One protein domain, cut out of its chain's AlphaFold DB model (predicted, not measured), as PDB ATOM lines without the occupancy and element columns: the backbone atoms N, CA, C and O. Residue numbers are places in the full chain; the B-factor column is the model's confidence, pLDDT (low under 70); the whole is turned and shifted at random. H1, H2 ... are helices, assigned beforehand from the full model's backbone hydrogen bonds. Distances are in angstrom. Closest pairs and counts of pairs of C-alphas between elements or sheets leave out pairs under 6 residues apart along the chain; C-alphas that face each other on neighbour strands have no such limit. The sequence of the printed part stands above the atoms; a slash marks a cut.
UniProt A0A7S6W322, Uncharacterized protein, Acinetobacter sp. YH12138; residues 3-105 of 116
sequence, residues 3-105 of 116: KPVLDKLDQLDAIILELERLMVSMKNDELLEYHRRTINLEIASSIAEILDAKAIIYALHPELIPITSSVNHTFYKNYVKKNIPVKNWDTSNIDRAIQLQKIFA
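What this domain is: This is residues 3 to 105 of the 116 residues of an uncharacterized protein of Acinetobacter sp. YH12138 (UniProt A0A7S6W322). A long helical hairpin, H1 and H2, makes the length; short H3 packs on H2 near the hairpin's open end, and short H4 sits loosely beyond. The printed part has 103 residues with four named helices, H1 to H4 in order, and is all helix. It is loose, with radius of gyration of the C-alphas 16.9 A, spanning 53 by 31 by 24 A.

How they stand to each other: Start with H1, residues 3 to 28, and H2, residues 36 to 60: this hairpin touches, closest at C-alphas 23 and 40, 5.9 A, with a shallow tilt of 14 degrees, opposite ways. H3, residues 73 to 83, touches residues 52 to 59 of H2 alone, closest at C-alphas 77 and 59, 4.9 A. H4, residues 94 to 104, is close but not clearly touching H3, closest at C-alphas 104 and 81, 6.2 A. Every O i to N i+4 pair is within hydrogen-bond range in H2, H3 and H4; H1 has 20 of 22.

Where its parts are: Find C-alpha 3 at (136.784, 117.442, 115.132); H1 runs 39.6 A, H2 36.3 A. H4 ends at C-alpha 104, (145.438, 93.232, 113.343).

The domain as a whole: The printed part has no cut; the H2 to H3 link is long. Look for pLDDT under 70 at residues 86 to 88, 94 to 99 and 101 to 105.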
ATOM      1  N   LYS A   3     137.743 116.726 115.987       75.38
ATOM      2  CA  LYS A   3     136.784 117.442 115.132       75.38
ATOM      3  C   LYS A   3     136.969 117.169 113.626       75.38
ATOM      4  O   LYS A   3     135.990 116.786 113.003       75.38
ATOM      5  N   PRO A   4     138.190 117.222 113.054       80.88
ATOM      6  CA  PRO A   4     138.378 116.912 111.637       80.88
ATOM      7  C   PRO A   4     137.988 115.483 111.240       80.88
ATOM      8  O   PRO A   4     137.590 115.276 110.102       80.88
ATOM      9  N   VAL A   5     138.120 114.497 112.139       82.81
ATOM     10  CA  VAL A   5     137.765 113.096 111.843       82.81
ATOM     11  C   VAL A   5     136.254 112.889 111.931       82.81
ATOM     12  O   VAL A   5     135.692 112.203 111.082       82.81
ATOM     13  N   LEU A   6     135.589 113.532 112.896       86.19
ATOM     14  CA  LEU A   6     134.123 113.569 112.966       86.19
ATOM     15  C   LEU A   6     133.528 114.196 111.702       86.19
ATOM     16  O   LEU A   6     132.668 113.583 111.084       86.19
ATOM     17  N   ASP A   7     134.093 115.315 111.234       90.69
ATOM     18  CA  ASP A   7     133.673 115.941 109.974       90.69
ATOM     19  C   ASP A   7     133.807 114.972 108.777       90.69
ATOM     20  O   ASP A   7     133.050 115.065 107.814       90.69
ATOM     21  N   LYS A   8     134.770 114.031 108.804       91.75
ATOM     22  CA  LYS A   8     134.898 112.993 107.764       91.75
ATOM     23  C   LYS A   8     133.860 111.891 107.898       91.75
ATOM     24  O   LYS A   8     133.335 111.464 106.878       91.75
ATOM     25  N   LEU A   9     133.544 111.452 109.112       93.00
ATOM     26  CA  LEU A   9     132.466 110.488 109.336       93.00
ATOM     27  C   LEU A   9     131.115 111.059 108.884       93.00
ATOM     28  O   LEU A   9     130.400 110.379 108.153       93.00
ATOM     29  N   ASP A  10     130.841 112.326 109.202       93.75
ATOM     30  CA  ASP A  10     129.632 113.030 108.763       93.75
ATOM     31  C   ASP A  10     129.562 113.146 107.230       93.75
ATOM     32  O   ASP A  10     128.501 112.972 106.634       93.75
ATOM     33  N   GLN A  11     130.699 113.395 106.566       96.38
ATOM     34  CA  GLN A  11     130.777 113.401 105.098       96.38
ATOM     35  C   GLN A  11     130.461 112.026 104.498       96.38
ATOM     36  O   GLN A  11     129.731 111.953 103.512       96.38
ATOM     37  N   LEU A  12     130.976 110.939 105.080       96.56
ATOM     38  CA  LEU A  12     130.670 109.581 104.617       96.56
ATOM     39  C   LEU A  12     129.182 109.249 104.811       96.56
ATOM     40  O   LEU A  12     128.571 108.676 103.913       96.56
ATOM     41  N   ASP A  13     128.586 109.663 105.931       95.31
ATOM     42  CA  ASP A  13     127.150 109.497 106.185       95.31
ATOM     43  C   ASP A  13     126.283 110.289 105.204       95.31
ATOM     44  O   ASP A  13     125.282 109.774 104.702       95.31
ATOM     45  N   ALA A  14     126.689 111.513 104.867       97.62
ATOM     46  CA  ALA A  14     126.012 112.304 103.847       97.62
ATOM     47  C   ALA A  14     126.048 111.618 102.470       97.62
ATOM     48  O   ALA A  14     125.019 111.561 101.799       97.62
ATOM     49  N   ILE A  15     127.193 111.045 102.075       98.25
ATOM     50  CA  ILE A  15     127.326 110.325 100.798       98.25
ATOM     51  C   ILE A  15     126.438 109.077 100.777       98.25
ATOM     52  O   ILE A  15     125.730 108.858  99.796       98.25
ATOM     53  N   ILE A  16     126.428 108.276 101.850       98.12
ATOM     54  CA  ILE A  16     125.539 107.102 101.952       98.12
ATOM     55  C   ILE A  16     124.086 107.533 101.741       98.12
ATOM     56  O   ILE A  16     123.384 106.952 100.915       98.12
ATOM     57  N   LEU A  17     123.656 108.596 102.423       98.06
ATOM     58  CA  LEU A  17     122.294 109.107 102.318       98.06
ATOM     59  C   LEU A  17     121.943 109.573 100.896       98.06
ATOM     60  O   LEU A  17     120.818 109.374 100.438       98.06
ATOM     61  N   GLU A  18     122.876 110.205 100.185       98.25
ATOM     62  CA  GLU A  18     122.683 110.595  98.784       98.25
ATOM     63  C   GLU A  18     122.556 109.382  97.856       98.25
ATOM     64  O   GLU A  18     121.669 109.363  96.999       98.25
ATOM     65  N   LEU A  19     123.374 108.350  98.060       98.00
ATOM     66  CA  LEU A  19     123.303 107.101  97.298       98.00
ATOM     67  C   LEU A  19     121.982 106.359  97.545       98.00
ATOM     68  O   LEU A  19     121.329 105.926  96.594       98.00
ATOM     69  N   GLU A  20     121.530 106.271  98.796       97.25
ATOM     70  CA  GLU A  20     120.227 105.690  99.140       97.25
ATOM     71  C   GLU A  20     119.074 106.470  98.496       97.25
ATOM     72  O   GLU A  20     118.153 105.882  97.922       97.25
ATOM     73  N   ARG A  21     119.134 107.808  98.533       96.88
ATOM     74  CA  ARG A  21     118.146 108.670  97.867       96.88
ATOM     75  C   ARG A  21     118.125 108.448  96.361       96.88
ATOM     76  O   ARG A  21     117.035 108.388  95.795       96.88
ATOM     77  N   LEU A  22     119.287 108.283  95.732       95.88
ATOM     78  CA  LEU A  22     119.396 107.981  94.306       95.88
ATOM     79  C   LEU A  22     118.728 106.639  93.966       95.88
ATOM     80  O   LEU A  22     117.937 106.555  93.027       95.88
ATOM     81  N   MET A  23     118.974 105.592  94.761       95.19
ATOM     82  CA  MET A  23     118.315 104.287  94.583       95.19
ATOM     83  C   MET A  23     116.787 104.394  94.668       95.19
ATOM     84  O   MET A  23     116.070 103.739  93.907       95.19
ATOM     85  N   VAL A  24     116.277 105.223  95.585       94.00
ATOM     86  CA  VAL A  24     114.837 105.472  95.740       94.00
ATOM     87  C   VAL A  24     114.281 106.285  94.573       94.00
ATOM     88  O   VAL A  24     113.213 105.942  94.062       94.00
ATOM     89  N   SER A  25     114.981 107.327  94.117       93.00
ATOM     90  CA  SER A  25     114.501 108.183  93.025       93.00
ATOM     91  C   SER A  25     114.389 107.431  91.701       93.00
ATOM     92  O   SER A  25     113.463 107.682  90.937       93.00
ATOM     93  N   MET A  26     115.261 106.450  91.456       93.12
ATOM     94  CA  MET A  26     115.214 105.604  90.255       93.12
ATOM     95  C   MET A  26     114.112 104.536  90.290       93.12
ATOM     96  O   MET A  26     113.916 103.817  89.310       93.12
ATOM     97  N   LYS A  27     113.381 104.383  91.405       89.62
ATOM     98  CA  LYS A  27     112.382 103.316  91.561       89.62
ATOM     99  C   LYS A  27     111.329 103.329  90.454       89.62
ATOM    100  O   LYS A  27     110.939 102.255  90.005       89.62
ATOM    101  N   ASN A  28     110.913 104.513  90.017       87.81
ATOM    102  CA  ASN A  28     109.825 104.696  89.058       87.81
ATOM    103  C   ASN A  28     110.303 105.289  87.721       87.81
ATOM    104  O   ASN A  28     109.489 105.830  86.982       87.81
ATOM    105  N   ASP A  29     111.606 105.236  87.431       93.31
ATOM    106  CA  ASP A  29     112.141 105.713  86.155       93.31
ATOM    107  C   ASP A  29     111.929 104.647  85.065       93.31
ATOM    108  O   ASP A  29     112.507 103.557  85.124       93.31
ATOM    109  N   GLU A  30     111.077 104.962  84.085       92.31
ATOM    110  CA  GLU A  30     110.698 104.062  82.986       92.31
ATOM    111  C   GLU A  30     111.896 103.666  82.111       92.31
ATOM    112  O   GLU A  30     111.960 102.538  81.622       92.31
ATOM    113  N   LEU A  31     112.890 104.548  81.948       93.69
ATOM    114  CA  LEU A  31     114.072 104.256  81.130       93.69
ATOM    115  C   LEU A  31     115.026 103.282  81.825       93.69
ATOM    116  O   LEU A  31     115.799 102.586  81.163       93.69
ATOM    117  N   LEU A  32     114.977 103.219  83.156       92.75
ATOM    118  CA  LEU A  32     115.877 102.398  83.959       92.75
ATOM    119  C   LEU A  32     115.259 101.066  84.386       92.75
ATOM    120  O   LEU A  32     115.991 100.220  84.899       92.75
ATOM    121  N   GLU A  33     113.962 100.834  84.162       90.81
ATOM    122  CA  GLU A  33     113.210  99.689  84.701       90.81
ATOM    123  C   GLU A  33     113.931  98.341  84.522       90.81
ATOM    124  O   GLU A  33     114.100  97.593  85.492       90.81
ATOM    125  N   TYR A  34     114.434  98.068  83.314       91.25
ATOM    126  CA  TYR A  34     115.099  96.805  82.969       91.25
ATOM    127  C   TYR A  34     116.435  96.581  83.691       91.25
ATOM    128  O   TYR A  34     116.788  95.439  83.985       91.25
ATOM    129  N   HIS A  35     117.177  97.649  83.999       93.00
ATOM    130  CA  HIS A  35     118.516  97.569  84.602       93.00
ATOM    131  C   HIS A  35     118.559  98.057  86.054       93.00
ATOM    132  O   HIS A  35     119.582  97.905  86.722       93.00
ATOM    133  N   ARG A  36     117.447  98.583  86.583       93.19
ATOM    134  CA  ARG A  36     117.342  99.190  87.918       93.19
ATOM    135  C   ARG A  36     117.897  98.293  89.013       93.19
ATOM    136  O   ARG A  36     118.576  98.770  89.913       93.19
ATOM    137  N   ARG A  37     117.612  96.987  88.955       92.06
ATOM    138  CA  ARG A  37     118.120  96.033  89.950       92.06
ATOM    139  C   ARG A  37     119.646  95.990  89.953       92.06
ATOM    140  O   ARG A  37     120.231  96.057  91.024       92.06
ATOM    141  N   THR A  38     120.265  95.878  88.782       95.06
ATOM    142  CA  THR A  38     121.724  95.848  88.647       95.06
ATOM    143  C   THR A  38     122.333  97.166  89.108       95.06
ATOM    144  O   THR A  38     123.227  97.152  89.940       95.06
ATOM    145  N   ILE A  39     121.777  98.304  88.679       94.88
ATOM    146  CA  ILE A  39     122.236  99.634  89.112       94.88
ATOM    147  C   ILE A  39     122.167  99.765  90.642       94.88
ATOM    148  O   ILE A  39     123.131 100.179  91.276       94.88
ATOM    149  N   ASN A  40     121.056  99.350  91.258       94.81
ATOM    150  CA  ASN A  40     120.900  99.376  92.712       94.81
ATOM    151  C   ASN A  40     121.893  98.456  93.436       94.81
ATOM    152  O   ASN A  40     122.294  98.778  94.550       94.81
ATOM    153  N   LEU A  41     122.290  97.330  92.836       95.75
ATOM    154  CA  LEU A  41     123.318  96.457  93.404       95.75
ATOM    155  C   LEU A  41     124.704  97.109  93.351       95.75
ATOM    156  O   LEU A  41     125.420  97.050  94.344       95.75
ATOM    157  N   GLU A  42     125.052  97.784  92.254       97.44
ATOM    158  CA  GLU A  42     126.316  98.531  92.153       97.44
ATOM    159  C   GLU A  42     126.372  99.702  93.149       97.44
ATOM    160  O   GLU A  42     127.390  99.931  93.809       97.44
ATOM    161  N   ILE A  43     125.254 100.413  93.336       96.56
ATOM    162  CA  ILE A  43     125.164 101.470  94.352       96.56
ATOM    163  C   ILE A  43     125.265 100.880  95.763       96.56
ATOM    164  O   ILE A  43     126.016 101.397  96.586       96.56
ATOM    165  N   ALA A  44     124.563  99.780  96.048       95.75
ATOM    166  CA  ALA A  44     124.651  99.111  97.345       95.75
ATOM    167  C   ALA A  44     126.071  98.598  97.637       95.75
ATOM    168  O   ALA A  44     126.529  98.695  98.773       95.75
ATOM    169  N   SER A  45     126.783  98.110  96.617       96.12
ATOM    170  CA  SER A  45     128.201  97.745  96.715       96.12
ATOM    171  C   SER A  45     129.055  98.958  97.097       96.12
ATOM    172  O   SER A  45     129.838  98.901  98.039       96.12
ATOM    173  N   SER A  46     128.815 100.108  96.460       96.75
ATOM    174  CA  SER A  46     129.506 101.361  96.797       96.75
ATOM    175  C   SER A  46     129.229 101.818  98.236       96.75
ATOM    176  O   SER A  46     130.138 102.266  98.930       96.75
ATOM    177  N   ILE A  47     127.988 101.674  98.719       96.75
ATOM    178  CA  ILE A  47     127.633 101.942 100.122       96.75
ATOM    179  C   ILE A  47     128.395 100.998 101.062       96.75
ATOM    180  O   ILE A  47     128.898 101.451 102.090       96.75
ATOM    181  N   ALA A  48     128.515  99.712 100.719       92.94
ATOM    182  CA  ALA A  48     129.259  98.744 101.524       92.94
ATOM    183  C   ALA A  48     130.742  99.132 101.660       92.94
ATOM    184  O   ALA A  48     131.260  99.144 102.772       92.94
ATOM    185  N   GLU A  49     131.390  99.565 100.577       92.81
ATOM    186  CA  GLU A  49     132.778 100.058 100.610       92.81
ATOM    187  C   GLU A  49     132.936 101.313 101.499       92.81
ATOM    188  O   GLU A  49     133.920 101.468 102.227       92.81
ATOM    189  N   ILE A  50     131.944 102.213 101.508       95.12
ATOM    190  CA  ILE A  50     131.943 103.383 102.405       95.12
ATOM    191  C   ILE A  50     131.775 102.946 103.869       95.12
ATOM    192  O   ILE A  50     132.446 103.478 104.760       95.12
ATOM    193  N   LEU A  51     130.908 101.969 104.139       92.31
ATOM    194  CA  LEU A  51     130.739 101.395 105.478       92.31
ATOM    195  C   LEU A  51     132.020 100.701 105.962       92.31
ATOM    196  O   LEU A  51     132.377 100.849 107.133       92.31
ATOM    197  N   ASP A  52     132.749 100.030 105.072       89.50
ATOM    198  CA  ASP A  52     134.058  99.440 105.358       89.50
ATOM    199  C   ASP A  52     135.082 100.512 105.740       89.50
ATOM    200  O   ASP A  52     135.781 100.374 106.751       89.50
ATOM    201  N   ALA A  53     135.109 101.638 105.022       91.00
ATOM    202  CA  ALA A  53     135.947 102.778 105.389       91.00
ATOM    203  C   ALA A  53     135.611 103.312 106.794       91.00
ATOM    204  O   ALA A  53     136.514 103.562 107.599       91.00
ATOM    205  N   LYS A  54     134.320 103.425 107.144       91.38
ATOM    206  CA  LYS A  54     133.899 103.808 108.506       91.38
ATOM    207  C   LYS A  54     134.335 102.780 109.548       91.38
ATOM    208  O   LYS A  54     134.817 103.161 110.615       91.38
ATOM    209  N   ALA A  55     134.200 101.487 109.255       88.00
ATOM    210  CA  ALA A  55     134.608 100.414 110.157       88.00
ATOM    211  C   ALA A  55     136.111 100.466 110.465       88.00
ATOM    212  O   ALA A  55     136.503 100.293 111.621       88.00
ATOM    213  N   ILE A  56     136.948 100.776 109.468       86.38
ATOM    214  CA  ILE A  56     138.388 101.010 109.658       86.38
ATOM    215  C   ILE A  56     138.623 102.189 110.603       86.38
ATOM    216  O   ILE A  56     139.381 102.051 111.565       86.38
ATOM    217  N   ILE A  57     137.952 103.324 110.378       88.62
ATOM    218  CA  ILE A  57     138.090 104.509 111.240       88.62
ATOM    219  C   ILE A  57     137.724 104.162 112.687       88.62
ATOM    220  O   ILE A  57     138.507 104.454 113.584       88.62
ATOM    221  N   TYR A  58     136.602 103.480 112.930       87.25
ATOM    222  CA  TYR A  58     136.195 103.083 114.284       87.25
ATOM    223  C   TYR A  58     137.101 102.022 114.920       87.25
ATOM    224  O   TYR A  58     137.264 102.006 116.139       87.25
ATOM    225  N   ALA A  59     137.710 101.137 114.128       83.38
ATOM    226  CA  ALA A  59     138.687 100.177 114.635       83.38
ATOM    227  C   ALA A  59     139.974 100.870 115.119       83.38
ATOM    228  O   ALA A  59     140.551 100.441 116.124       83.38
ATOM    229  N   LEU A  60     140.398 101.935 114.427       82.69
ATOM    230  CA  LEU A  60     141.569 102.753 114.763       82.69
ATOM    231  C   LEU A  60     141.289 103.770 115.881       82.69
ATOM    232  O   LEU A  60     142.156 104.003 116.719       82.69
ATOM    233  N   HIS A  61     140.085 104.342 115.894       85.38
ATOM    234  CA  HIS A  61     139.657 105.436 116.767       85.38
ATOM    235  C   HIS A  61     138.347 105.086 117.495       85.38
ATOM    236  O   HIS A  61     137.288 105.654 117.195       85.38
ATOM    237  N   PRO A  62     138.375 104.133 118.445       85.31
ATOM    238  CA  PRO A  62     137.181 103.699 119.172       85.31
ATOM    239  C   PRO A  62     136.507 104.807 119.981       85.31
ATOM    240  O   PRO A  62     135.311 104.727 120.249       85.31
ATOM    241  N   GLU A  63     137.244 105.853 120.349       87.69
ATOM    242  CA  GLU A  63     136.728 107.036 121.036       87.69
ATOM    243  C   GLU A  63     135.678 107.812 120.226       87.69
ATOM    244  O   GLU A  63     134.963 108.638 120.788       87.69
ATOM    245  N   LEU A  64     135.581 107.556 118.918       87.94
ATOM    246  CA  LEU A  64     134.574 108.154 118.041       87.94
ATOM    247  C   LEU A  64     133.228 107.420 118.088       87.94
ATOM    248  O   LEU A  64     132.250 107.919 117.533       87.94
ATOM    249  N   ILE A  65     133.161 106.240 118.711       84.81
ATOM    250  CA  ILE A  65     131.920 105.471 118.834       84.81
ATOM    251  C   ILE A  65     131.044 106.120 119.919       84.81
ATOM    252  O   ILE A  65     131.485 106.242 121.066       84.81
ATOM    253  N   PRO A  66     129.791 106.508 119.611       82.44
ATOM    254  CA  PRO A  66     128.886 107.060 120.611       82.44
ATOM    255  C   PRO A  66     128.641 106.075 121.757       82.44
ATOM    256  O   PRO A  66     128.390 104.894 121.525       82.44
ATOM    257  N   ILE A  67     128.612 106.574 122.994       77.88
ATOM    258  CA  ILE A  67     128.352 105.760 124.201       77.88
ATOM    259  C   ILE A  67     126.980 105.060 124.133       77.88
ATOM    260  O   ILE A  67     126.777 104.014 124.740       77.88
ATOM    261  N   THR A  68     126.039 105.612 123.366       80.19
ATOM    262  CA  THR A  68     124.690 105.067 123.155       80.19
ATOM    263  C   THR A  68     124.607 104.030 122.031       80.19
ATOM    264  O   THR A  68     123.521 103.524 121.756       80.19
ATOM    265  N   SER A  69     125.711 103.739 121.337       76.81
ATOM    266  CA  SER A  69     125.735 102.794 120.220       76.81
ATOM    267  C   SER A  69     125.627 101.349 120.710       76.81
ATOM    268  O   SER A  69     126.330 100.936 121.631       76.81
ATOM    269  N   SER A  70     124.791 100.548 120.047       77.12
ATOM    270  CA  SER A  70     124.754  99.090 120.235       77.12
ATOM    271  C   SER A  70     125.981  98.389 119.638       77.12
ATOM    272  O   SER A  70     126.281  97.250 119.994       77.12
ATOM    273  N   VAL A  71     126.702  99.071 118.747       76.06
ATOM    274  CA  VAL A  71     127.923  98.588 118.100       76.06
ATOM    275  C   VAL A  71     129.131  99.222 118.784       76.06
ATOM    276  O   VAL A  71     129.232 100.446 118.845       76.06
ATOM    277  N   ASN A  72     130.045  98.393 119.295       81.38
ATOM    278  CA  ASN A  72     131.229  98.824 120.041       81.38
ATOM    279  C   ASN A  72     132.538  98.521 119.287       81.38
ATOM    280  O   ASN A  72     132.545  97.930 118.206       81.38
ATOM    281  N   HIS A  73     133.668  98.912 119.880       83.62
ATOM    282  CA  HIS A  73     134.997  98.733 119.287       83.62
ATOM    283  C   HIS A  73     135.312  97.283 118.903       83.62
ATOM    284  O   HIS A  73     135.865  97.036 117.832       83.62
ATOM    285  N   THR A  74     134.938  96.318 119.746       82.69
ATOM    286  CA  THR A  74     135.215  94.893 119.515       82.69
ATOM    287  C   THR A  74     134.561  94.395 118.232       82.69
ATOM    288  O   THR A  74     135.188  93.653 117.479       82.69
ATOM    289  N   PHE A  75     133.333  94.838 117.951       85.12
ATOM    290  CA  PHE A  75     132.646  94.488 116.712       85.12
ATOM    291  C   PHE A  75     133.420  94.976 115.482       85.12
ATOM    292  O   PHE A  75     133.769  94.165 114.625       85.12
ATOM    293  N   TYR A  76     133.744  96.273 115.414       84.12
ATOM    294  CA  TYR A  76     134.440  96.850 114.257       84.12
ATOM    295  C   TYR A  76     135.826  96.244 114.061       84.12
ATOM    296  O   TYR A  76     136.201  95.911 112.940       84.12
ATOM    297  N   LYS A  77     136.561  96.014 115.154       83.44
ATOM    298  CA  LYS A  77     137.861  95.342 115.105       83.44
ATOM    299  C   LYS A  77     137.756  93.954 114.468       83.44
ATOM    300  O   LYS A  77     138.548  93.633 113.584       83.44
ATOM    301  N   ASN A  78     136.778  93.149 114.885       83.31
ATOM    302  CA  ASN A  78     136.563  91.807 114.337       83.31
ATOM    303  C   ASN A  78     136.086  91.850 112.881       83.31
ATOM    304  O   ASN A  78     136.537  91.049 112.065       83.31
ATOM    305  N   TYR A  79     135.207  92.796 112.548       84.31
ATOM    306  CA  TYR A  79     134.734  93.006 111.184       84.31
ATOM    307  C   TYR A  79     135.889  93.336 110.231       84.31
ATOM    308  O   TYR A  79     136.065  92.651 109.226       84.31
ATOM    309  N   VAL A  80     136.714  94.331 110.573       83.50
ATOM    310  CA  VAL A  80     137.851  94.748 109.738       83.50
ATOM    311  C   VAL A  80     138.863  93.614 109.595       83.50
ATOM    312  O   VAL A  80     139.274  93.320 108.479       83.50
ATOM    313  N   LYS A  81     139.203  92.918 110.693       79.19
ATOM    314  CA  LYS A  81     140.096  91.745 110.661       79.19
ATOM    315  C   LYS A  81     139.645  90.676 109.664       79.19
ATOM    316  O   LYS A  81     140.482  90.087 108.991       79.19
ATOM    317  N   LYS A  82     138.340  90.400 109.612       80.62
ATOM    318  CA  LYS A  82     137.781  89.313 108.804       80.62
ATOM    319  C   LYS A  82     137.588  89.700 107.340       80.62
ATOM    320  O   LYS A  82     137.772  88.855 106.470       80.62
ATOM    321  N   ASN A  83     137.164  90.936 107.081       79.00
ATOM    322  CA  ASN A  83     136.614  91.313 105.779       79.00
ATOM    323  C   ASN A  83     137.510  92.267 104.980       79.00
ATOM    324  O   ASN A  83     137.396  92.300 103.760       79.00
ATOM    325  N   ILE A  84     138.411  93.018 105.624       78.12
ATOM    326  CA  ILE A  84     139.145  94.106 104.965       78.12
ATOM    327  C   ILE A  84     140.623  93.725 104.785       78.12
ATOM    328  O   ILE A  84     141.349  93.569 105.772       78.12
ATOM    329  N   PRO A  85     141.127  93.610 103.539       70.50
ATOM    330  CA  PRO A  85     142.511  93.229 103.287       70.50
ATOM    331  C   PRO A  85     143.503  94.289 103.782       70.50
ATOM    332  O   PRO A  85     143.568  95.403 103.260       70.50
ATOM    333  N   VAL A  86     144.359  93.913 104.733       65.75
ATOM    334  CA  VAL A  86     145.383  94.809 105.312       65.75
ATOM    335  C   VAL A  86     146.538  95.148 104.360       65.75
ATOM    336  O   VAL A  86     147.279  96.097 104.594       65.75
ATOM    337  N   LYS A  87     146.686  94.414 103.248       63.38
ATOM    338  CA  LYS A  87     147.788  94.576 102.277       63.38
ATOM    339  C   LYS A  87     147.811  95.926 101.545       63.38
ATOM    340  O   LYS A  87     148.841  96.291 100.995       63.38
ATOM    341  N   ASN A  88     146.689  96.643 101.532       63.97
ATOM    342  CA  ASN A  88     146.553  97.942 100.863       63.97
ATOM    343  C   ASN A  88     146.717  99.128 101.827       63.97
ATOM    344  O   ASN A  88     146.442 100.267 101.455       63.97
ATOM    345  N   TRP A  89     147.088  98.872 103.081       73.50
ATOM    346  CA  TRP A  89     147.137  99.905 104.107       73.50
ATOM    347  C   TRP A  89     148.467 100.651 104.038       73.50
ATOM    348  O   TRP A  89     149.522 100.055 103.835       73.50
ATOM    349  N   ASP A  90     148.421 101.968 104.234       71.62
ATOM    350  CA  ASP A  90     149.623 102.793 104.271       71.62
ATOM    351  C   ASP A  90     150.398 102.559 105.579       71.62
ATOM    352  O   ASP A  90     150.032 103.050 106.651       71.62
ATOM    353  N   THR A  91     151.483 101.791 105.483       70.69
ATOM    354  CA  THR A  91     152.406 101.499 106.590       70.69
ATOM    355  C   THR A  91     153.669 102.358 106.551       70.69
ATOM    356  O   THR A  91     154.641 102.034 107.233       70.69
ATOM    357  N   SER A  92     153.697 103.439 105.761       75.19
ATOM    358  CA  SER A  92     154.874 104.316 105.635       75.19
ATOM    359  C   SER A  92     155.282 104.964 106.962       75.19
ATOM    360  O   SER A  92     156.451 105.279 107.178       75.19
ATOM    361  N   ASN A  93     154.332 105.121 107.885       76.62
ATOM    362  CA  ASN A  93     154.581 105.576 109.244       76.62
ATOM    363  C   ASN A  93     154.720 104.376 110.199       76.62
ATOM    364  O   ASN A  93     153.752 103.656 110.442       76.62
ATOM    365  N   ILE A  94     155.914 104.202 110.774       66.81
ATOM    366  CA  ILE A  94     156.276 103.076 111.655       66.81
ATOM    367  C   ILE A  94     155.397 103.011 112.915       66.81
ATOM    368  O   ILE A  94     154.952 101.927 113.290       66.81
ATOM    369  N   ASP A  95     155.076 104.148 113.536       68.44
ATOM    370  CA  ASP A  95     154.218 104.177 114.728       68.44
ATOM    371  C   ASP A  95     152.787 103.742 114.395       68.44
ATOM    372  O   ASP A  95     152.149 103.013 115.161       68.44
ATOM    373  N   ARG A  96     152.293 104.129 113.211       68.81
ATOM    374  CA  ARG A  96     151.002 103.652 112.697       68.81
ATOM    375  C   ARG A  96     151.069 102.177 112.333       68.81
ATOM    376  O   ARG A  96     150.169 101.442 112.714       68.81
ATOM    377  N   ALA A  97     152.143 101.707 111.703       67.25
ATOM    378  CA  ALA A  97     152.335 100.291 111.394       67.25
ATOM    379  C   ALA A  97     152.317  99.414 112.660       67.25
ATOM    380  O   ALA A  97     151.702  98.350 112.659       67.25
ATOM    381  N   ILE A  98     152.894  99.881 113.771       67.50
ATOM    382  CA  ILE A  98     152.826  99.192 115.072       67.50
ATOM    383  C   ILE A  98     151.393  99.186 115.627       67.50
ATOM    384  O   ILE A  98     150.949  98.173 116.171       67.50
ATOM    385  N   GLN A  99     150.643 100.286 115.504       67.75
ATOM    386  CA  GLN A  99     149.223 100.312 115.894       67.75
ATOM    387  C   GLN A  99     148.391  99.342 115.053       67.75
ATOM    388  O   GLN A  99     147.602  98.578 115.608       67.75
ATOM    389  N   LEU A 100     148.628  99.301 113.741       70.19
ATOM    390  CA  LEU A 100     148.017  98.334 112.835       70.19
ATOM    391  C   LEU A 100     148.350  96.906 113.256       70.19
ATOM    392  O   LEU A 100     147.445  96.103 113.443       70.19
ATOM    393  N   GLN A 101     149.615  96.599 113.531       67.56
ATOM    394  CA  GLN A 101     150.004  95.285 114.040       67.56
ATOM    395  C   GLN A 101     149.336  94.951 115.380       67.56
ATOM    396  O   GLN A 101     148.950  93.815 115.583       67.56
ATOM    397  N   LYS A 102     149.117  95.899 116.296       67.12
ATOM    398  CA  LYS A 102     148.408  95.621 117.564       67.12
ATOM    399  C   LYS A 102     146.912  95.359 117.376       67.12
ATOM    400  O   LYS A 102     146.308  94.586 118.124       67.12
ATOM    401  N   ILE A 103     146.292  96.019 116.404       63.81
ATOM    402  CA  ILE A 103     144.866  95.850 116.110       63.81
ATOM    403  C   ILE A 103     144.647  94.575 115.285       63.81
ATOM    404  O   ILE A 103     143.697  93.840 115.553       63.81
ATOM    405  N   PHE A 104     145.560  94.274 114.364       67.12
ATOM    406  CA  PHE A 104     145.438  93.232 113.343       67.12
ATOM    407  C   PHE A 104     146.436  92.080 113.500       67.12
ATOM    408  O   PHE A 104     146.523  91.250 112.603       67.12
ATOM    409  N   ALA A 105     147.159  91.993 114.626       60.12
ATOM    410  CA  ALA A 105     148.028  90.857 114.925       60.12
ATOM    411  C   ALA A 105     147.224  89.565 114.730       60.12
ATOM    412  O   ALA A 105     146.121  89.462 115.302       60.12
TER     413      ALA A 105